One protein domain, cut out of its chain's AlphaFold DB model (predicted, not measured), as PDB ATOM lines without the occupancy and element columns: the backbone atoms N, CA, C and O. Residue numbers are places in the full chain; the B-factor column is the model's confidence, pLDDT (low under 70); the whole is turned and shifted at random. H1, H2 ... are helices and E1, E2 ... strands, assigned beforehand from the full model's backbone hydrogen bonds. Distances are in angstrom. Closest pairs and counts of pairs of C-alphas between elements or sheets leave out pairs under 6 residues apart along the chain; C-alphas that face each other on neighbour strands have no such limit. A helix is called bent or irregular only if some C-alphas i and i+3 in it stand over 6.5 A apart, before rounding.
ATOM      1  N   PHE A   4       3.608  -5.287  77.944       76.50
ATOM      2  CA  PHE A   4       2.751  -5.602  76.808       76.50
ATOM      3  C   PHE A   4       2.266  -4.331  76.095       76.50
ATOM      4  O   PHE A   4       2.290  -4.246  74.868       76.50
ATOM      5  N   THR A   5       1.875  -3.310  76.865       79.75
ATOM      6  CA  THR A   5       1.424  -2.018  76.327       79.75
ATOM      7  C   THR A   5       2.541  -1.325  75.546       79.75
ATOM      8  O   THR A   5       2.294  -0.814  74.456       79.75
ATOM      9  N   TYR A   6       3.778  -1.354  76.051       75.38
ATOM     10  CA  TYR A   6       4.935  -0.790  75.350       75.38
ATOM     11  C   TYR A   6       5.182  -1.457  73.986       75.38
ATOM     12  O   TYR A   6       5.371  -0.774  72.973       75.38
ATOM     13  N   ALA A   7       5.109  -2.789  73.928       70.75
ATOM     14  CA  ALA A   7       5.239  -3.528  72.674       70.75
ATOM     15  C   ALA A   7       4.085  -3.215  71.701       70.75
ATOM     16  O   ALA A   7       4.316  -2.977  70.515       70.75
ATOM     17  N   ALA A   8       2.845  -3.130  72.195       79.38
ATOM     18  CA  ALA A   8       1.686  -2.764  71.381       79.38
ATOM     19  C   ALA A   8       1.800  -1.344  70.789       79.38
ATOM     20  O   ALA A   8       1.475  -1.131  69.619       79.38
ATOM     21  N   LEU A   9       2.302  -0.379  71.566       80.88
ATOM     22  CA  LEU A   9       2.535   0.993  71.101       80.88
ATOM     23  C   LEU A   9       3.656   1.049  70.056       80.88
ATOM     24  O   LEU A   9       3.507   1.722  69.035       80.88
ATOM     25  N   THR A  10       4.714   0.256  70.232       77.88
ATOM     26  CA  THR A  10       5.779   0.110  69.228       77.88
ATOM     27  C   THR A  10       5.233  -0.444  67.906       77.88
ATOM     28  O   THR A  10       5.489   0.135  66.850       77.88
ATOM     29  N   ASN A  11       4.408  -1.500  67.946       77.31
ATOM     30  CA  ASN A  11       3.749  -2.048  66.752       77.31
ATOM     31  C   ASN A  11       2.901  -0.989  66.036       77.31
ATOM     32  O   ASN A  11       2.936  -0.882  64.811       77.31
ATOM     33  N   LYS A  12       2.136  -0.200  66.800       76.50
ATOM     34  CA  LYS A  12       1.297   0.868  66.251       76.50
ATOM     35  C   LYS A  12       2.130   1.916  65.508       76.50
ATOM     36  O   LYS A  12       1.720   2.332  64.429       76.50
ATOM     37  N   ARG A  13       3.280   2.323  66.058       72.25
ATOM     38  CA  ARG A  13       4.177   3.304  65.424       72.25
ATOM     39  C   ARG A  13       4.779   2.775  64.129       72.25
ATOM     40  O   ARG A  13       4.711   3.452  63.114       72.25
ATOM     41  N   GLU A  14       5.292   1.549  64.141       72.06
ATOM     42  CA  GLU A  14       5.927   0.972  62.948       72.06
ATOM     43  C   GLU A  14       4.937   0.677  61.807       72.06
ATOM     44  O   GLU A  14       5.335   0.644  60.644       72.06
ATOM     45  N   ASN A  15       3.653   0.489  62.124       70.44
ATOM     46  CA  ASN A  15       2.596   0.279  61.133       70.44
ATOM     47  C   ASN A  15       1.925   1.587  60.662       70.44
ATOM     48  O   ASN A  15       1.121   1.552  59.729       70.44
ATOM     49  N   ALA A  16       2.211   2.729  61.295       64.69
ATOM     50  CA  ALA A  16       1.653   4.021  60.904       64.69
ATOM     51  C   ALA A  16       2.406   4.632  59.706       64.69
ATOM     52  O   ALA A  16       3.542   4.263  59.399       64.69
ATOM     53  N   ALA A  17       1.775   5.592  59.020       66.19
ATOM     54  CA  ALA A  17       2.504   6.447  58.088       66.19
ATOM     55  C   ALA A  17       3.479   7.358  58.860       66.19
ATOM     56  O   ALA A  17       3.172   7.741  59.997       66.19
ATOM     57  N   PRO A  18       4.651   7.708  58.291       67.31
ATOM     58  CA  PRO A  18       5.630   8.544  58.979       67.31
ATOM     59  C   PRO A  18       4.992   9.834  59.497       67.31
ATOM     60  O   PRO A  18       4.325  10.551  58.753       67.31
ATOM     61  N   GLY A  19       5.162  10.112  60.790       62.97
ATOM     62  CA  GLY A  19       4.586  11.296  61.436       62.97
ATOM     63  C   GLY A  19       3.066  11.267  61.656       62.97
ATOM     64  O   GLY A  19       2.524  12.236  62.181       62.97
ATOM     65  N   THR A  20       2.362  10.181  61.312       63.81
ATOM     66  CA  THR A  20       0.912  10.047  61.551       63.81
ATOM     67  C   THR A  20       0.569   9.151  62.734       63.81
ATOM     68  O   THR A  20      -0.607   8.999  63.054       63.81
ATOM     69  N   SER A  21       1.551   8.542  63.400       55.56
ATOM     70  CA  SER A  21       1.326   7.715  64.597       55.56
ATOM     71  C   SER A  21       0.695   8.504  65.757       55.56
ATOM     72  O   SER A  21       0.027   7.913  66.609       55.56
ATOM     73  N   THR A  22       0.834   9.836  65.734       58.84
ATOM     74  CA  THR A  22       0.365  10.786  66.753       58.84
ATOM     75  C   THR A  22      -0.830  11.647  66.320       58.84
ATOM     76  O   THR A  22      -1.332  12.428  67.121       58.84
ATOM     77  N   SER A  23      -1.352  11.500  65.096       54.78
ATOM     78  CA  SER A  23      -2.287  12.461  64.472       54.78
ATOM     79  C   SER A  23      -3.677  12.593  65.126       54.78
ATOM     80  O   SER A  23      -4.441  13.476  64.745       54.78
ATOM     81  N   GLN A  24      -4.011  11.773  66.129       52.97
ATOM     82  CA  GLN A  24      -5.268  11.859  66.895       52.97
ATOM     83  C   GLN A  24      -5.099  12.334  68.355       52.97
ATOM     84  O   GLN A  24      -6.070  12.338  69.109       52.97
ATOM     85  N   GLY A  25      -3.902  12.746  68.789       51.25
ATOM     86  CA  GLY A  25      -3.674  13.253  70.150       51.25
ATOM     87  C   GLY A  25      -2.482  14.204  70.240       51.25
ATOM     88  O   GLY A  25      -1.658  14.259  69.336       51.25
ATOM     89  N   ASN A  26      -2.378  14.973  71.330       42.22
ATOM     90  CA  ASN A  26      -1.298  15.953  71.498       42.22
ATOM     91  C   ASN A  26       0.091  15.265  71.374       42.22
ATOM     92  O   ASN A  26       0.396  14.401  72.205       42.22
ATOM     93  N   PRO A  27       0.943  15.640  70.393       49.44
ATOM     94  CA  PRO A  27       2.110  14.848  69.975       49.44
ATOM     95  C   PRO A  27       3.156  14.603  71.073       49.44
ATOM     96  O   PRO A  27       3.895  13.624  71.017       49.44
ATOM     97  N   GLY A  28       3.206  15.457  72.099       47.03
ATOM     98  CA  GLY A  28       4.139  15.305  73.216       47.03
ATOM     99  C   GLY A  28       3.758  14.200  74.204       47.03
ATOM    100  O   GLY A  28       4.634  13.509  74.708       47.03
ATOM    101  N   VAL A  29       2.466  13.984  74.472       55.25
ATOM    102  CA  VAL A  29       2.016  13.114  75.579       55.25
ATOM    103  C   VAL A  29       2.251  11.627  75.274       55.25
ATOM    104  O   VAL A  29       2.551  10.853  76.180       55.25
ATOM    105  N   GLN A  30       2.189  11.217  74.003       64.25
ATOM    106  CA  GLN A  30       2.309   9.804  73.619       64.25
ATOM    107  C   GLN A  30       3.738   9.252  73.737       64.25
ATOM    108  O   GLN A  30       3.915   8.104  74.133       64.25
ATOM    109  N   THR A  31       4.769  10.056  73.471       65.31
ATOM    110  CA  THR A  31       6.167   9.616  73.651       65.31
ATOM    111  C   THR A  31       6.535   9.457  75.123       65.31
ATOM    112  O   THR A  31       7.220   8.499  75.475       65.31
ATOM    113  N   TYR A  32       6.014  10.318  76.004       63.53
ATOM    114  CA  TYR A  32       6.158  10.107  77.445       63.53
ATOM    115  C   TYR A  32       5.453   8.828  77.895       63.53
ATOM    116  O   TYR A  32       6.025   8.062  78.664       63.53
ATOM    117  N   ILE A  33       4.247   8.560  77.383       74.56
ATOM    118  CA  ILE A  33       3.503   7.328  77.680       74.56
ATOM    119  C   ILE A  33       4.313   6.078  77.305       74.56
ATOM    120  O   ILE A  33       4.355   5.145  78.105       74.56
ATOM    121  N   ASP A  34       5.009   6.078  76.168       66.50
ATOM    122  CA  ASP A  34       5.857   4.951  75.757       66.50
ATOM    123  C   ASP A  34       7.070   4.770  76.665       66.50
ATOM    124  O   ASP A  34       7.371   3.648  77.064       66.50
ATOM    125  N   ALA A  35       7.740   5.863  77.037       70.81
ATOM    126  CA  ALA A  35       8.850   5.804  77.981       70.81
ATOM    127  C   ALA A  35       8.387   5.274  79.348       70.81
ATOM    128  O   ALA A  35       9.018   4.383  79.915       70.81
ATOM    129  N   PHE A  36       7.240   5.742  79.850       72.31
ATOM    130  CA  PHE A  36       6.645   5.220  81.082       72.31
ATOM    131  C   PHE A  36       6.216   3.755  80.953       72.31
ATOM    132  O   PHE A  36       6.354   2.998  81.911       72.31
ATOM    133  N   ALA A  37       5.714   3.333  79.792       75.44
ATOM    134  CA  ALA A  37       5.357   1.940  79.548       75.44
ATOM    135  C   ALA A  37       6.571   1.016  79.465       75.44
ATOM    136  O   ALA A  37       6.503  -0.103  79.964       75.44
ATOM    137  N   ALA A  38       7.684   1.495  78.917       74.69
ATOM    138  CA  ALA A  38       8.938   0.755  78.884       74.69
ATOM    139  C   ALA A  38       9.585   0.635  80.275       74.69
ATOM    140  O   ALA A  38      10.172  -0.394  80.604       74.69
ATOM    141  N   LEU A  39       9.484   1.691  81.091       81.94
ATOM    142  CA  LEU A  39      10.147   1.797  82.394       81.94
ATOM    143  C   LEU A  39       9.365   1.187  83.558       81.94
ATOM    144  O   LEU A  39       9.930   0.983  84.631       81.94
ATOM    145  N   VAL A  40       8.070   0.932  83.390       87.00
ATOM    146  CA  VAL A  40       7.226   0.369  84.447       87.00
ATOM    147  C   VAL A  40       6.687  -0.979  83.976       87.00
ATOM    148  O   VAL A  40       5.582  -1.035  83.439       87.00
ATOM    149  N   PRO A  41       7.435  -2.078  84.180       86.06
ATOM    150  CA  PRO A  41       6.955  -3.424  83.894       86.06
ATOM    151  C   PRO A  41       5.986  -3.873  85.002       86.06
ATOM    152  O   PRO A  41       6.330  -4.696  85.854       86.06
ATOM    153  N   ALA A  42       4.784  -3.286  85.050       87.88
ATOM    154  CA  ALA A  42       3.850  -3.465  86.165       87.88
ATOM    155  C   ALA A  42       3.445  -4.927  86.388       87.88
ATOM    156  O   ALA A  42       3.286  -5.339  87.535       87.88
ATOM    157  N   GLU A  43       3.312  -5.722  85.326       88.31
ATOM    158  CA  GLU A  43       2.986  -7.147  85.428       88.31
ATOM    159  C   GLU A  43       4.067  -7.899  86.214       88.31
ATOM    160  O   GLU A  43       3.774  -8.668  87.128       88.31
ATOM    161  N   VAL A  44       5.331  -7.611  85.903       91.50
ATOM    162  CA  VAL A  44       6.500  -8.254  86.514       91.50
ATOM    163  C   VAL A  44       6.690  -7.769  87.952       91.50
ATOM    164  O   VAL A  44       6.935  -8.575  88.848       91.50
ATOM    165  N   LEU A  45       6.501  -6.468  88.201       90.31
ATOM    166  CA  LEU A  45       6.543  -5.893  89.550       90.31
ATOM    167  C   LEU A  45       5.434  -6.446  90.453       90.31
ATOM    168  O   LEU A  45       5.668  -6.665  91.640       90.31
ATOM    169  N   THR A  46       4.252  -6.713  89.896       91.62
ATOM    170  CA  THR A  46       3.139  -7.314  90.642       91.62
ATOM    171  C   THR A  46       3.479  -8.739  91.073       91.62
ATOM    172  O   THR A  46       3.318  -9.079  92.242       91.62
ATOM    173  N   LEU A  47       4.016  -9.561  90.165       91.88
ATOM    174  CA  LEU A  47       4.464 -10.917  90.504       91.88
ATOM    175  C   LEU A  47       5.607 -10.905  91.525       91.88
ATOM    176  O   LEU A  47       5.585 -11.679  92.478       91.88
ATOM    177  N   HIS A  48       6.566  -9.986  91.379       91.69
ATOM    178  CA  HIS A  48       7.630  -9.788  92.363       91.69
ATOM    179  C   HIS A  48       7.070  -9.471  93.755       91.69
ATOM    180  O   HIS A  48       7.484 -10.091  94.732       91.69
ATOM    181  N   ALA A  49       6.105  -8.551  93.855       89.00
ATOM    182  CA  ALA A  49       5.474  -8.215  95.129       89.00
ATOM    183  C   ALA A  49       4.816  -9.444  95.779       89.00
ATOM    184  O   ALA A  49       5.000  -9.672  96.974       89.00
ATOM    185  N   LEU A  50       4.130 -10.282  94.994       91.50
ATOM    186  CA  LEU A  50       3.548 -11.533  95.492       91.50
ATOM    187  C   LEU A  50       4.619 -12.498  96.020       91.50
ATOM    188  O   LEU A  50       4.446 -13.061  97.100       91.50
ATOM    189  N   PHE A  51       5.750 -12.653  95.328       89.81
ATOM    190  CA  PHE A  51       6.842 -13.503  95.817       89.81
ATOM    191  C   PHE A  51       7.417 -12.999  97.138       89.81
ATOM    192  O   PHE A  51       7.608 -13.791  98.060       89.81
ATOM    193  N   ILE A  52       7.626 -11.688  97.274       88.50
ATOM    194  CA  ILE A  52       8.130 -11.089  98.515       88.50
ATOM    195  C   ILE A  52       7.175 -11.337  99.686       88.50
ATOM    196  O   ILE A  52       7.640 -11.712 100.761       88.50
ATOM    197  N   THR A  53       5.854 -11.239  99.490       87.31
ATOM    198  CA  THR A  53       4.888 -11.514 100.576       87.31
ATOM    199  C   THR A  53       4.952 -12.938 101.124       87.31
ATOM    200  O   THR A  53       4.613 -13.151 102.282       87.31
ATOM    201  N   GLN A  54       5.393 -13.906 100.317       89.44
ATOM    202  CA  GLN A  54       5.478 -15.316 100.712       89.44
ATOM    203  C   GLN A  54       6.858 -15.719 101.238       89.44
ATOM    204  O   GLN A  54       6.991 -16.739 101.902       89.44
ATOM    205  N   THR A  55       7.896 -14.948 100.916       87.38
ATOM    206  CA  THR A  55       9.300 -15.324 101.163       87.38
ATOM    207  C   THR A  55       9.997 -14.427 102.179       87.38
ATOM    208  O   THR A  55      11.169 -14.632 102.496       87.38
ATOM    209  N   THR A  56       9.283 -13.433 102.707       86.25
ATOM    210  CA  THR A  56       9.778 -12.557 103.765       86.25
ATOM    211  C   THR A  56       9.002 -12.764 105.052       86.25
ATOM    212  O   THR A  56       7.806 -13.045 105.058       86.25
ATOM    213  N   THR A  57       9.705 -12.606 106.167       84.19
ATOM    214  CA  THR A  57       9.128 -12.615 107.507       84.19
ATOM    215  C   THR A  57       9.444 -11.294 108.188       84.19
ATOM    216  O   THR A  57      10.539 -10.748 108.046       84.19
ATOM    217  N   ALA A  58       8.466 -10.749 108.906       83.88
ATOM    218  CA  ALA A  58       8.657  -9.574 109.743       83.88
ATOM    219  C   ALA A  58       8.812 -10.034 111.193       83.88
ATOM    220  O   ALA A  58       7.879 -10.596 111.769       83.88
ATOM    221  N   LYS A  59       9.985  -9.801 111.783       82.44
ATOM    222  CA  LYS A  59      10.260 -10.095 113.190       82.44
ATOM    223  C   LYS A  59      10.854  -8.856 113.850       82.44
ATOM    224  O   LYS A  59      11.788  -8.262 113.323       82.44
ATOM    225  N   ASP A  60      10.275  -8.443 114.976       80.62
ATOM    226  CA  ASP A  60      10.758  -7.315 115.786       80.62
ATOM    227  C   ASP A  60      10.944  -6.007 114.985       80.62
ATOM    228  O   ASP A  60      11.910  -5.269 115.156       80.62
ATOM    229  N   GLY A  61      10.022  -5.733 114.052       79.81
ATOM    230  CA  GLY A  61      10.067  -4.542 113.191       79.81
ATOM    231  C   GLY A  61      11.088  -4.607 112.048       79.81
ATOM    232  O   GLY A  61      11.198  -3.651 111.285       79.81
ATOM    233  N   THR A  62      11.796  -5.728 111.896       81.00
ATOM    234  CA  THR A  62      12.734  -5.968 110.794       81.00
ATOM    235  C   THR A  62      12.149  -6.995 109.831       81.00
ATOM    236  O   THR A  62      11.753  -8.089 110.231       81.00
ATOM    237  N   THR A  63      12.088  -6.647 108.548       84.75
ATOM    238  CA  THR A  63      11.717  -7.584 107.484       84.75
ATOM    239  C   THR A  63      12.976  -8.275 106.978       84.75
ATOM    240  O   THR A  63      13.936  -7.609 106.600       84.75
ATOM    241  N   THR A  64      12.982  -9.604 106.962       84.44
ATOM    242  CA  THR A  64      14.099 -10.408 106.449       84.44
ATOM    243  C   THR A  64      13.596 -11.467 105.481       84.44
ATOM    244  O   THR A  64      12.499 -12.001 105.653       84.44
ATOM    245  N   ILE A  65      14.405 -11.790 104.472       84.12
ATOM    246  CA  ILE A  65      14.154 -12.933 103.589       84.12
ATOM    247  C   ILE A  65      14.389 -14.218 104.378       84.12
ATOM    248  O   ILE A  65      15.418 -14.363 105.040       84.12
ATOM    249  N   ASP A  66      13.449 -15.154 104.289       85.69
ATOM    250  CA  ASP A  66      13.647 -16.494 104.824       85.69
ATOM    251  C   ASP A  66      14.643 -17.258 103.934       85.69
ATOM    252  O   ASP A  66      14.429 -17.482 102.738       85.69
ATOM    253  N   LEU A  67      15.765 -17.645 104.544       83.81
ATOM    254  CA  LEU A  67      16.883 -18.334 103.901       83.81
ATOM    255  C   LEU A  67      16.475 -19.665 103.254       83.81
ATOM    256  O   LEU A  67      17.120 -20.087 102.294       83.81
ATOM    257  N   SER A  68      15.401 -20.308 103.721       88.19
ATOM    258  CA  SER A  68      14.891 -21.548 103.125       88.19
ATOM    259  C   SER A  68      14.402 -21.363 101.682       88.19
ATOM    260  O   SER A  68      14.459 -22.301 100.887       88.19
ATOM    261  N   TYR A  69      14.010 -20.142 101.304       86.44
ATOM    262  CA  TYR A  69      13.542 -19.807  99.957       86.44
ATOM    263  C   TYR A  69      14.611 -19.148  99.084       86.44
ATOM    264  O   TYR A  69      14.310 -18.752  97.960       86.44
ATOM    265  N   PHE A  70      15.860 -19.044  99.552       86.06
ATOM    266  CA  PHE A  70      16.913 -18.296  98.860       86.06
ATOM    267  C   PHE A  70      17.128 -18.761  97.410       86.06
ATOM    268  O   PHE A  70      17.115 -17.951  96.484       86.06
ATOM    269  N   VAL A  71      17.244 -20.074  97.189       88.88
ATOM    270  CA  VAL A  71      17.416 -20.647  95.840       88.88
ATOM    271  C   VAL A  71      16.172 -20.412  94.976       88.88
ATOM    272  O   VAL A  71      16.282 -20.016  93.817       88.88
ATOM    273  N   THR A  72      14.977 -20.599  95.540       90.31
ATOM    274  CA  THR A  72      13.703 -20.360  94.842       90.31
ATOM    275  C   THR A  72      13.563 -18.905  94.408       90.31
ATOM    276  O   THR A  72      13.090 -18.631  93.306       90.31
ATOM    277  N   LEU A  73      14.009 -17.969  95.243       88.75
ATOM    278  CA  LEU A  73      14.013 -16.543  94.948       88.75
ATOM    279  C   LEU A  73      14.941 -16.206  93.777       88.75
ATOM    280  O   LEU A  73      14.509 -15.514  92.856       88.75
ATOM    281  N   GLN A  74      16.153 -16.763  93.734       89.94
ATOM    282  CA  GLN A  74      17.066 -16.564  92.602       89.94
ATOM    283  C   GLN A  74      16.448 -17.029  91.274       89.94
ATOM    284  O   GLN A  74      16.458 -16.291  90.284       89.94
ATOM    285  N   TRP A  75      15.846 -18.223  91.261       92.62
ATOM    286  CA  TRP A  75      15.152 -18.743  90.078       92.62
ATOM    287  C   TRP A  75      13.924 -17.917  89.711       92.62
ATOM    288  O   TRP A  75      13.675 -17.678  88.530       92.62
ATOM    289  N   SER A  76      13.187 -17.432  90.709       91.94
ATOM    290  CA  SER A  76      12.040 -16.551  90.496       91.94
ATOM    291  C   SER A  76      12.476 -15.238  89.850       91.94
ATOM    292  O   SER A  76      11.837 -14.788  88.905       91.94
ATOM    293  N   PHE A  77      13.597 -14.650  90.278       92.12
ATOM    294  CA  PHE A  77      14.145 -13.440  89.660       92.12
ATOM    295  C   PHE A  77      14.514 -13.648  88.195       92.12
ATOM    296  O   PHE A  77      14.112 -12.864  87.335       92.12
ATOM    297  N   ALA A  78      15.253 -14.722  87.904       94.06
ATOM    298  CA  ALA A  78      15.626 -15.073  86.541       94.06
ATOM    299  C   ALA A  78      14.379 -15.329  85.677       94.06
ATOM    300  O   ALA A  78      14.294 -14.855  84.544       94.06
ATOM    301  N   GLY A  79      13.375 -16.008  86.241       94.88
ATOM    302  CA  GLY A  79      12.079 -16.229  85.610       94.88
ATOM    303  C   GLY A  79      11.328 -14.930  85.312       94.88
ATOM    304  O   GLY A  79      10.781 -14.790  84.224       94.88
ATOM    305  N   LEU A  80      11.344 -13.953  86.223       94.19
ATOM    306  CA  LEU A  80      10.722 -12.639  86.027       94.19
ATOM    307  C   LEU A  80      11.430 -11.809  84.949       94.19
ATOM    308  O   LEU A  80      10.758 -11.164  84.145       94.19
ATOM    309  N   ILE A  81      12.764 -11.866  84.883       94.88
ATOM    310  CA  ILE A  81      13.538 -11.268  83.783       94.88
ATOM    311  C   ILE A  81      13.114 -11.887  82.450       94.88
ATOM    312  O   ILE A  81      12.759 -11.162  81.518       94.88
ATOM    313  N   LEU A  82      13.104 -13.222  82.368       96.00
ATOM    314  CA  LEU A  82      12.722 -13.934  81.152       96.00
ATOM    315  C   LEU A  82      11.274 -13.623  80.756       96.00
ATOM    316  O   LEU A  82      11.006 -13.314  79.597       96.00
ATOM    317  N   LEU A  83      10.347 -13.634  81.716       94.06
ATOM    318  CA  LEU A  83       8.949 -13.277  81.504       94.06
ATOM    319  C   LEU A  83       8.818 -11.853  80.958       94.06
ATOM    320  O   LEU A  83       8.072 -11.629  80.010       94.06
ATOM    321  N   SER A  84       9.577 -10.900  81.503       92.94
ATOM    322  CA  SER A  84       9.595  -9.524  81.010       92.94
ATOM    323  C   SER A  84      10.020  -9.442  79.543       92.94
ATOM    324  O   SER A  84       9.434  -8.678  78.778       92.94
ATOM    325  N   MET A  85      11.020 -10.226  79.135       93.69
ATOM    326  CA  MET A  85      11.450 -10.293  77.736       93.69
ATOM    327  C   MET A  85      10.366 -10.929  76.860       93.69
ATOM    328  O   MET A  85      10.034 -10.388  75.807       93.69
ATOM    329  N   LEU A  86       9.762 -12.035  77.304       93.19
ATOM    330  CA  LEU A  86       8.700 -12.727  76.568       93.19
ATOM    331  C   LEU A  86       7.463 -11.846  76.361       93.19
ATOM    332  O   LEU A  86       6.908 -11.830  75.263       93.19
ATOM    333  N   LEU A  87       7.066 -11.070  77.374       90.25
ATOM    334  CA  LEU A  87       5.954 -10.118  77.276       90.25
ATOM    335  C   LEU A  87       6.206  -9.019  76.235       90.25
ATOM    336  O   LEU A  87       5.251  -8.525  75.641       90.25
ATOM    337  N   TYR A  88       7.468  -8.656  75.988       89.81
ATOM    338  CA  TYR A  88       7.834  -7.747  74.900       89.81
ATOM    339  C   TYR A  88       7.861  -8.457  73.537       89.81
ATOM    340  O   TYR A  88       7.350  -7.941  72.542       89.81
ATOM    341  N   VAL A  89       8.454  -9.651  73.478       92.12
ATOM    342  CA  VAL A  89       8.647 -10.411  72.235       92.12
ATOM    343  C   VAL A  89       7.314 -10.873  71.645       92.12
ATOM    344  O   VAL A  89       7.113 -10.789  70.435       92.12
ATOM    345  N   TRP A  90       6.380 -11.333  72.478       89.94
ATOM    346  CA  TRP A  90       5.137 -11.957  72.021       89.94
ATOM    347  C   TRP A  90       4.259 -11.046  71.137       89.94
ATOM    348  O   TRP A  90       3.900 -11.456  70.026       89.94
ATOM    349  N   PRO A  91       3.950  -9.793  71.528       85.12
ATOM    350  CA  PRO A  91       3.215  -8.871  70.660       85.12
ATOM    351  C   PRO A  91       3.998  -8.512  69.397       85.12
ATOM    352  O   PRO A  91       3.401  -8.228  68.358       85.12
ATOM    353  N   ARG A  92       5.333  -8.525  69.460       86.88
ATOM    354  CA  ARG A  92       6.180  -8.187  68.317       86.88
ATOM    355  C   ARG A  92       6.171  -9.279  67.249       86.88
ATOM    356  O   ARG A  92       6.102  -8.950  66.071       86.88
ATOM    357  N   LEU A  93       6.146 -10.550  67.652       87.25
ATOM    358  CA  LEU A  93       6.053 -11.696  66.739       87.25
ATOM    359  C   LEU A  93       4.668 -11.850  66.091       87.25
ATOM    360  O   LEU A  93       4.570 -12.331  64.967       87.25
ATOM    361  N   THR A  94       3.601 -11.462  66.791       85.12
ATOM    362  CA  THR A  94       2.214 -11.630  66.315       85.12
ATOM    363  C   THR A  94       1.682 -10.416  65.549       85.12
ATOM    364  O   THR A  94       0.797 -10.567  64.712       85.12
ATOM    365  N   GLY A  95       2.212  -9.219  65.824       72.19
ATOM    366  CA  GLY A  95       1.674  -7.945  65.334       72.19
ATOM    367  C   GLY A  95       2.627  -7.084  64.501       72.19
ATOM    368  O   GLY A  95       2.253  -5.971  64.122       72.19
ATOM    369  N   GLY A  96       3.843  -7.546  64.195       75.69
ATOM    370  CA  GLY A  96       4.630  -6.929  63.125       75.69
ATOM    371  C   GLY A  96       5.985  -7.573  62.843       75.69
ATOM    372  O   GLY A  96       6.161  -8.775  62.986       75.69
ATOM    373  N   SER A  97       6.923  -6.783  62.322       79.19
ATOM    374  CA  SER A  97       8.246  -7.218  61.876       79.19
ATOM    375  C   SER A  97       9.352  -6.992  62.906       79.19
ATOM    376  O   SER A  97       9.601  -5.860  63.313       79.19
ATOM    377  N   TRP A  98      10.090  -8.043  63.241       85.88
ATOM    378  CA  TRP A  98      11.293  -7.917  64.057       85.88
ATOM    379  C   TRP A  98      12.371  -7.072  63.355       85.88
ATOM    380  O   TRP A  98      12.712  -7.330  62.199       85.88
ATOM    381  N   ASP A  99      12.920  -6.084  64.056       89.12
ATOM    382  CA  ASP A  99      14.059  -5.267  63.629       89.12
ATOM    383  C   ASP A  99      15.253  -5.433  64.587       89.12
ATOM    384  O   ASP A  99      15.118  -5.844  65.736       89.12
ATOM    385  N   ARG A 100      16.461  -5.072  64.146       89.94
ATOM    386  CA  ARG A 100      17.682  -5.117  64.965       89.94
ATOM    387  C   ARG A 100      17.568  -4.268  66.235       89.94
ATOM    388  O   ARG A 100      18.148  -4.621  67.256       89.94
ATOM    389  N   LEU A 101      16.804  -3.176  66.194       90.38
ATOM    390  CA  LEU A 101      16.551  -2.331  67.364       90.38
ATOM    391  C   LEU A 101      15.617  -2.986  68.390       90.38
ATOM    392  O   LEU A 101      15.636  -2.595  69.557       90.38
ATOM    393  N   ASP A 102      14.850  -4.009  67.998       89.50
ATOM    394  CA  ASP A 102      13.965  -4.722  68.921       89.50
ATOM    395  C   ASP A 102      14.745  -5.513  69.971       89.50
ATOM    396  O   ASP A 102      14.248  -5.682  71.080       89.50
ATOM    397  N   PHE A 103      15.999  -5.895  69.694       93.69
ATOM    398  CA  PHE A 103      16.882  -6.462  70.718       93.69
ATOM    399  C   PHE A 103      17.149  -5.472  71.855       93.69
ATOM    400  O   PHE A 103      17.127  -5.860  73.020       93.69
ATOM    401  N   VAL A 104      17.360  -4.192  71.535       94.12
ATOM    402  CA  VAL A 104      17.573  -3.153  72.553       94.12
ATOM    403  C   VAL A 104      16.273  -2.893  73.306       94.12
ATOM    404  O   VAL A 104      16.270  -2.889  74.533       94.12
ATOM    405  N   ARG A 105      15.154  -2.745  72.589       91.94
ATOM    406  CA  ARG A 105      13.834  -2.509  73.197       91.94
ATOM    407  C   ARG A 105      13.399  -3.650  74.118       91.94
ATOM    408  O   ARG A 105      12.865  -3.383  75.189       91.94
ATOM    409  N   MET A 106      13.696  -4.897  73.753       94.62
ATOM    410  CA  MET A 106      13.436  -6.091  74.567       94.62
ATOM    411  C   MET A 106      14.180  -6.063  75.908       94.62
ATOM    412  O   MET A 106      13.678  -6.602  76.892       94.62
ATOM    413  N   LEU A 107      15.363  -5.446  75.962       95.69
ATOM    414  CA  LEU A 107      16.164  -5.354  77.185       95.69
ATOM    415  C   LEU A 107      15.717  -4.221  78.116       95.69
ATOM    416  O   LEU A 107      16.049  -4.258  79.299       95.69
ATOM    417  N   ILE A 108      14.947  -3.240  77.637       93.94
ATOM    418  CA  ILE A 108      14.517  -2.112  78.476       93.94
ATOM    419  C   ILE A 108      13.633  -2.584  79.646       93.94
ATOM    420  O   ILE A 108      13.982  -2.270  80.785       93.94
ATOM    421  N   PRO A 109      12.563  -3.380  79.433       93.50
ATOM    422  CA  PRO A 109      11.719  -3.860  80.526       93.50
ATOM    423  C   PRO A 109      12.455  -4.651  81.626       93.50
ATOM    424  O   PRO A 109      12.296  -4.297  82.797       93.50
ATOM    425  N   PRO A 110      13.292  -5.674  81.330       95.31
ATOM    426  CA  PRO A 110      14.004  -6.396  82.383       95.31
ATOM    427  C   PRO A 110      15.041  -5.523  83.105       95.31
ATOM    428  O   PRO A 110      15.197  -5.655  84.316       95.31
ATOM    429  N   LEU A 111      15.718  -4.596  82.415       95.62
ATOM    430  CA  LEU A 111      16.643  -3.665  83.075       95.62
ATOM    431  C   LEU A 111      15.902  -2.681  83.986       95.62
ATOM    432  O   LEU A 111      16.358  -2.407  85.096       95.62
ATOM    433  N   ALA A 112      14.735  -2.194  83.561       94.25
ATOM    434  CA  ALA A 112      13.885  -1.359  84.396       94.25
ATOM    435  C   ALA A 112      13.412  -2.122  85.643       94.25
ATOM    436  O   ALA A 112      13.475  -1.590  86.748       94.25
ATOM    437  N   PHE A 113      13.012  -3.390  85.493       94.56
ATOM    438  CA  PHE A 113      12.668  -4.267  86.615       94.56
ATOM    439  C   PHE A 113      13.826  -4.419  87.620       94.56
ATOM    440  O   PHE A 113      13.623  -4.274  88.827       94.56
ATOM    441  N   VAL A 114      15.053  -4.639  87.137       94.81
ATOM    442  CA  VAL A 114      16.251  -4.673  87.994       94.81
ATOM    443  C   VAL A 114      16.430  -3.339  88.731       94.81
ATOM    444  O   VAL A 114      16.610  -3.334  89.945       94.81
ATOM    445  N   GLY A 115      16.304  -2.204  88.039       93.94
ATOM    446  CA  GLY A 115      16.374  -0.881  88.669       93.94
ATOM    447  C   GLY A 115      15.320  -0.680  89.766       93.94
ATOM    448  O   GLY A 115      15.643  -0.241  90.867       93.94
ATOM    449  N   TRP A 116      14.069  -1.068  89.518       92.50
ATOM    450  CA  TRP A 116      12.997  -0.978  90.517       92.50
ATOM    451  C   TRP A 116      13.250  -1.853  91.748       92.50
ATOM    452  O   TRP A 116      13.021  -1.413  92.874       92.50
ATOM    453  N   THR A 117      13.753  -3.073  91.558       92.25
ATOM    454  CA  THR A 117      14.070  -3.983  92.673       92.25
ATOM    455  C   THR A 117      15.324  -3.564  93.447       92.25
ATOM    456  O   THR A 117      15.441  -3.872  94.633       92.25
ATOM    457  N   MET A 118      16.229  -2.794  92.834       92.06
ATOM    458  CA  MET A 118      17.341  -2.140  93.531       92.06
ATOM    459  C   MET A 118      16.888  -1.014  94.475       92.06
ATOM    460  O   MET A 118      17.569  -0.788  95.472       92.06
ATOM    461  N   LEU A 119      15.778  -0.321  94.179       90.75
ATOM    462  CA  LEU A 119      15.253   0.791  94.994       90.75
ATOM    463  C   LEU A 119      14.481   0.338  96.238       90.75
ATOM    464  O   LEU A 119      14.295   1.108  97.179       90.75
ATOM    465  N   GLN A 120      13.983  -0.891  96.230       86.38
ATOM    466  CA  GLN A 120      13.226  -1.466  97.332       86.38
ATOM    467  C   GLN A 120      14.173  -2.148  98.332       86.38
ATOM    468  O   GLN A 120      15.186  -2.730  97.947       86.38
ATOM    469  N   ARG A 121      13.826  -2.093  99.624       78.06
ATOM    470  CA  ARG A 121      14.513  -2.859 100.675       78.06
ATOM    471  C   ARG A 121      13.957  -4.279 100.715       78.06
ATOM    472  O   ARG A 121      12.742  -4.434 100.636       78.06
ATOM    473  N   VAL A 122      14.824  -5.272 100.920       80.12
ATOM    474  CA  VAL A 122      14.439  -6.685 101.074       80.12
ATOM    475  C   VAL A 122      13.738  -7.198  99.817       80.12
ATOM    476  O   VAL A 122      12.541  -7.489  99.807       80.12
ATOM    477  N   THR A 123      14.488  -7.271  98.722       82.19
ATOM    478  CA  THR A 123      13.978  -7.747  97.434       82.19
ATOM    479  C   THR A 123      14.663  -9.007  96.964       82.19
ATOM    480  O   THR A 123      15.715  -9.412  97.445       82.19
ATOM    481  N   VAL A 124      14.084  -9.612  95.930       79.62
ATOM    482  CA  VAL A 124      14.675 -10.775  95.279       79.62
ATOM    483  C   VAL A 124      16.051 -10.433  94.671       79.62
ATOM    484  O   VAL A 124      16.911 -11.305  94.578       79.62
ATOM    485  N   PHE A 125      16.322  -9.162  94.349       81.06
ATOM    486  CA  PHE A 125      17.653  -8.703  93.928       81.06
ATOM    487  C   PHE A 125      18.736  -8.980  94.986       81.06
ATOM    488  O   PHE A 125      19.864  -9.332  94.636       81.06
ATOM    489  N   ASP A 126      18.384  -8.910  96.272       81.25
ATOM    490  CA  ASP A 126      19.313  -9.146  97.385       81.25
ATOM    491  C   ASP A 126      19.844 -10.582  97.386       81.25
ATOM    492  O   ASP A 126      20.950 -10.837  97.856       81.25
ATOM    493  N   SER A 127      19.093 -11.517  96.793       79.00
ATOM    494  CA  SER A 127      19.537 -12.905  96.634       79.00
ATOM    495  C   SER A 127      20.639 -13.083  95.583       79.00
ATOM    496  O   SER A 127      21.346 -14.090  95.598       79.00
ATOM    497  N   LEU A 128      20.814 -12.121  94.671       82.44
ATOM    498  CA  LEU A 128      21.807 -12.179  93.594       82.44
ATOM    499  C   LEU A 128      22.996 -11.250  93.827       82.44
ATOM    500  O   LEU A 128      24.096 -11.545  93.364       82.44
ATOM    501  N   CYS A 129      22.795 -10.129  94.522       82.19
ATOM    502  CA  CYS A 129      23.840  -9.137  94.736       82.19
ATOM    503  C   CYS A 129      23.842  -8.631  96.184       82.19
ATOM    504  O   CYS A 129      23.241  -7.611  96.510       82.19
ATOM    505  N   THR A 130      24.566  -9.335  97.055       80.38
ATOM    506  CA  THR A 130      24.693  -9.006  98.487       80.38
ATOM    507  C   THR A 130      25.759  -7.946  98.789       80.38
ATOM    508  O   THR A 130      25.854  -7.469  99.915       80.38
ATOM    509  N   GLY A 131      26.583  -7.579  97.801       84.25
ATOM    510  CA  GLY A 131      27.763  -6.728  98.000       84.25
ATOM    511  C   GLY A 131      27.536  -5.222  97.843       84.25
ATOM    512  O   GLY A 131      28.470  -4.450  98.051       84.25
ATOM    513  N   LEU A 132      26.339  -4.781  97.446       88.50
ATOM    514  CA  LEU A 132      26.063  -3.366  97.188       88.50
ATOM    515  C   LEU A 132      25.314  -2.726  98.356       88.50
ATOM    516  O   LEU A 132      24.262  -3.210  98.765       88.50
ATOM    517  N   SER A 133      25.822  -1.589  98.840       90.00
ATOM    518  CA  SER A 133      25.111  -0.782  99.835       90.00
ATOM    519  C   SER A 133      23.803  -0.213  99.270       90.00
ATOM    520  O   SER A 133      23.714   0.078  98.072       90.00
ATOM    521  N   ASP A 134      22.813   0.027 100.135       88.31
ATOM    522  CA  ASP A 134      21.528   0.648  99.770       88.31
ATOM    523  C   ASP A 134      21.711   1.971  99.010       88.31
ATOM    524  O   ASP A 134      21.029   2.235  98.015       88.31
ATOM    525  N   GLY A 135      22.672   2.794  99.445       90.62
ATOM    526  CA  GLY A 135      22.993   4.065  98.796       90.62
ATOM    527  C   GLY A 135      23.509   3.864  97.370       90.62
ATOM    528  O   GLY A 135      23.023   4.501  96.437       90.62
ATOM    529  N   THR A 136      24.442   2.928  97.179       92.19
ATOM    530  CA  THR A 136      24.986   2.595  95.853       92.19
ATOM    531  C   THR A 136      23.899   2.070  94.918       92.19
ATOM    532  O   THR A 136      23.805   2.525  93.779       92.19
ATOM    533  N   ARG A 137      23.042   1.161  95.398       92.31
ATOM    534  CA  ARG A 137      21.918   0.612  94.624       92.31
ATOM    535  C   ARG A 137      20.951   1.695  94.182       92.31
ATOM    536  O   ARG A 137      20.570   1.731  93.017       92.31
ATOM    537  N   THR A 138      20.613   2.600  95.096       92.38
ATOM    538  CA  THR A 138      19.714   3.720  94.814       92.38
ATOM    539  C   THR A 138      20.281   4.610  93.713       92.38
ATOM    540  O   THR A 138      19.590   4.903  92.741       92.38
ATOM    541  N   ILE A 139      21.556   4.991  93.817       94.75
ATOM    542  CA  ILE A 139      22.218   5.830  92.812       94.75
ATOM    543  C   ILE A 139      22.230   5.132  91.445       94.75
ATOM    544  O   ILE A 139      21.817   5.733  90.453       94.75
ATOM    545  N   ILE A 140      22.644   3.859  91.390       94.44
ATOM    546  CA  ILE A 140      22.669   3.075  90.146       94.44
ATOM    547  C   ILE A 140      21.272   3.005  89.526       94.44
ATOM    548  O   ILE A 140      21.123   3.275  88.336       94.44
ATOM    549  N   ALA A 141      20.248   2.689  90.321       92.44
ATOM    550  CA  ALA A 141      18.879   2.562  89.844       92.44
ATOM    551  C   ALA A 141      18.318   3.876  89.282       92.44
ATOM    552  O   ALA A 141      17.650   3.862  88.249       92.44
ATOM    553  N   LEU A 142      18.617   5.015  89.915       92.81
ATOM    554  CA  LEU A 142      18.186   6.329  89.432       92.81
ATOM    555  C   LEU A 142      18.844   6.687  88.091       92.81
ATOM    556  O   LEU A 142      18.145   7.071  87.151       92.81
ATOM    557  N   PHE A 143      20.165   6.512  87.969       96.00
ATOM    558  CA  PHE A 143      20.869   6.745  86.702       96.00
ATOM    559  C   PHE A 143      20.407   5.786  85.604       96.00
ATOM    560  O   PHE A 143      20.200   6.209  84.464       96.00
ATOM    561  N   LEU A 144      20.192   4.513  85.948       93.12
ATOM    562  CA  LEU A 144      19.645   3.517  85.035       93.12
ATOM    563  C   LEU A 144      18.251   3.928  84.549       93.12
ATOM    564  O   LEU A 144      17.998   3.885  83.350       93.12
ATOM    565  N   GLY A 145      17.371   4.383  85.444       90.50
ATOM    566  CA  GLY A 145      16.028   4.849  85.094       90.50
ATOM    567  C   GLY A 145      16.042   6.016  84.103       90.50
ATOM    568  O   GLY A 145      15.342   5.973  83.091       90.50
ATOM    569  N   VAL A 146      16.888   7.026  84.339       91.62
ATOM    570  CA  VAL A 146      17.056   8.157  83.410       91.62
ATOM    571  C   VAL A 146      17.612   7.684  82.065       91.62
ATOM    572  O   VAL A 146      17.056   8.020  81.018       91.62
ATOM    573  N   GLY A 147      18.672   6.871  82.078       92.56
ATOM    574  CA  GLY A 147      19.298   6.349  80.863       92.56
ATOM    575  C   GLY A 147      18.332   5.520  80.014       92.56
ATOM    576  O   GLY A 147      18.192   5.766  78.818       92.56
ATOM    577  N   LEU A 148      17.606   4.588  80.637       91.75
ATOM    578  CA  LEU A 148      16.592   3.773  79.966       91.75
ATOM    579  C   LEU A 148      15.440   4.625  79.421       91.75
ATOM    580  O   LEU A 148      14.972   4.358  78.319       91.75
ATOM    581  N   GLY A 149      15.013   5.669  80.139       87.12
ATOM    582  CA  GLY A 149      13.976   6.589  79.666       87.12
ATOM    583  C   GLY A 149      14.387   7.359  78.412       87.12
ATOM    584  O   GLY A 149      13.603   7.470  77.466       87.12
ATOM    585  N   LEU A 150      15.635   7.833  78.369       89.81
ATOM    586  CA  LEU A 150      16.203   8.486  77.186       89.81
ATOM    587  C   LEU A 150      16.305   7.515  76.005       89.81
ATOM    588  O   LEU A 150      15.873   7.847  74.901       89.81
ATOM    589  N   VAL A 151      16.813   6.300  76.239       90.06
ATOM    590  CA  VAL A 151      16.928   5.257  75.208       90.06
ATOM    591  C   VAL A 151      15.551   4.862  74.668       90.06
ATOM    592  O   VAL A 151      15.361   4.832  73.454       90.06
ATOM    593  N   ALA A 152      14.568   4.623  75.538       87.88
ATOM    594  CA  ALA A 152      13.200   4.293  75.139       87.88
ATOM    595  C   ALA A 152      12.571   5.406  74.285       87.88
ATOM    596  O   ALA A 152      11.975   5.123  73.246       87.88
ATOM    597  N   SER A 153      12.762   6.668  74.684       84.00
ATOM    598  CA  SER A 153      12.252   7.835  73.954       84.00
ATOM    599  C   SER A 153      12.894   7.972  72.571       84.00
ATOM    600  O   SER A 153      12.193   8.180  71.580       84.00
ATOM    601  N   ALA A 154      14.216   7.802  72.478       88.19
ATOM    602  CA  ALA A 154      14.938   7.843  71.209       88.19
ATOM    603  C   ALA A 154      14.492   6.715  70.263       88.19
ATOM    604  O   ALA A 154      14.257   6.950  69.078       88.19
ATOM    605  N   LEU A 155      14.306   5.501  70.789       86.75
ATOM    606  CA  LEU A 155      13.842   4.346  70.018       86.75
ATOM    607  C   LEU A 155      12.392   4.489  69.543       86.75
ATOM    608  O   LEU A 155      12.064   3.968  68.474       86.75
ATOM    609  N   ALA A 156      11.543   5.174  70.312       82.69
ATOM    610  CA  ALA A 156      10.174   5.502  69.924       82.69
ATOM    611  C   ALA A 156      10.150   6.553  68.803       82.69
ATOM    612  O   ALA A 156       9.482   6.357  67.788       82.69
ATOM    613  N   TYR A 157      10.954   7.614  68.928       83.44
ATOM    614  CA  TYR A 157      11.118   8.622  67.875       83.44
ATOM    615  C   TYR A 157      11.646   8.013  66.570       83.44
ATOM    616  O   TYR A 157      11.138   8.299  65.490       83.44
ATOM    617  N   GLN A 158      12.637   7.121  66.660       84.50
ATOM    618  CA  GLN A 158      13.173   6.429  65.490       84.50
ATOM    619  C   GLN A 158      12.150   5.481  64.848       84.50
ATOM    620  O   GLN A 158      12.163   5.322  63.630       84.50
ATOM    621  N   ALA A 159      11.264   4.858  65.635       80.62
ATOM    622  CA  ALA A 159      10.192   4.016  65.102       80.62
ATOM    623  C   ALA A 159       9.212   4.819  64.231       80.62
ATOM    624  O   ALA A 159       8.834   4.339  63.167       80.62
ATOM    625  N   ASP A 160       8.870   6.047  64.635       76.56
ATOM    626  CA  ASP A 160       7.955   6.929  63.890       76.56
ATOM    627  C   ASP A 160       8.517   7.436  62.557       76.56
ATOM    628  O   ASP A 160       7.763   7.834  61.669       76.56
ATOM    629  N   GLN A 161       9.843   7.474  62.428       79.69
ATOM    630  CA  GLN A 161      10.528   7.989  61.240       79.69
ATOM    631  C   GLN A 161      10.676   6.945  60.127       79.69
ATOM    632  O   GLN A 161      11.081   7.285  59.014       79.69
ATOM    633  N   LYS A 162      10.393   5.666  60.401       73.50
ATOM    634  CA  LYS A 162      10.568   4.601  59.407       73.50
ATOM    635  C   LYS A 162       9.532   4.743  58.282       73.50
ATOM    636  O   LYS A 162       8.345   4.859  58.577       73.50
TER     637      LYS A 162
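AT A GLANCE: This is residues 4 to 162 of the 174 residues of an uncharacterized protein of Chitinophagaceae bacterium (UniProt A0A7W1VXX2). The model is an elongated bundle in which the long helices H4, H5 and H7 stand side by side with H5 in the middle, and the shorter H1, H2 and H3 pack along one side of them, H1 and H3 toward opposite ends. A small hairpin of strands E1 and E2 makes the tip beyond H3, and short H6 packs on H4 and H5 near that end. The printed part has 159 residues with seven named helices and two named strands, in the order H1 H2 H3 E1 E2 H4 H5 H6 H7; the class is mostly helix, and the sheet E1 - E2 is antiparallel. The whole is only just compact, close to loose, with a radius of gyration of the C-alphas of 17.7 A and spans of 59 by 30 by 25 A.

HOW THE PARTS SIT: H1, residues 4 to 15, and H2, residues 27 to 39, form a helical hairpin, touching with residues 5 to 9 and 34 to 38 alone, at a steep tilt of 44 degrees; the closest C-alphas, of Tyr 6 and Ala 37, are 5.0 A apart. H3, residues 42 to 55, touches H4, residues 67 to 95, at a shallow tilt of 15 degrees, opposite ways; the closest C-alphas, of Val 44 and Leu 80, are 6.1 A apart. E1, residues 56 to 59, and E2, residues 62 to 65, form an antiparallel hairpin, with N 57 and O 64 within hydrogen-bond range at 2.9 A. H4 and H5, residues 102 to 119, form a helical hairpin, touching with residues 80 to 89 and 106 to 113 alone, at a shallow tilt of 32 degrees, only just short of steep; the closest C-alphas, of Ile 81 and Pro 110, are 5.1 A apart. H6, residues 124 to 127, touches residues 70 to 77 of H4; the closest C-alphas, of Leu 73 and Val 124, are 5.8 A apart. H7, residues 134 to 160, touches H5 at a shallow tilt of 26 degrees, opposite ways; the closest C-alphas, of Gly 115 and Ala 141, are 4.4 A apart. H4 and H7 are apart. H1, H3, H4, H5 and H7 form an up and down bundle, each running against the one before it. Every O i to N i+4 pair is within hydrogen-bond range in H1, H3 and H7, against 7 of 9 in H2, 21 of 25 in H4 and 12 of 14 in H5; H6 is too short for such a pair.

IN THESE COORDINATES: H1 begins at C-alpha 4 (2.751, -5.602, 76.808). H4 is 42.7 A long, with a kink of 27 degrees near residue 74, and is irregular: C-alphas 68 and 71 are 7.8 A apart. H5, 26.7 A long, is only just irregular, with C-alphas 106 and 109 6.6 A apart. H7, 38.9 A long, ends at C-alpha 160 (7.955, 6.929, 63.890).

THE WHOLE: The C-alphas farthest apart, of Ala 17 and Asp 60, are 59.9 A apart. The printed part has no cut, and the link from H1 to H2, 11 residues, is long. The mean pLDDT of the printed part is 83.5; residues 16 to 32 and residue 34 are under 70.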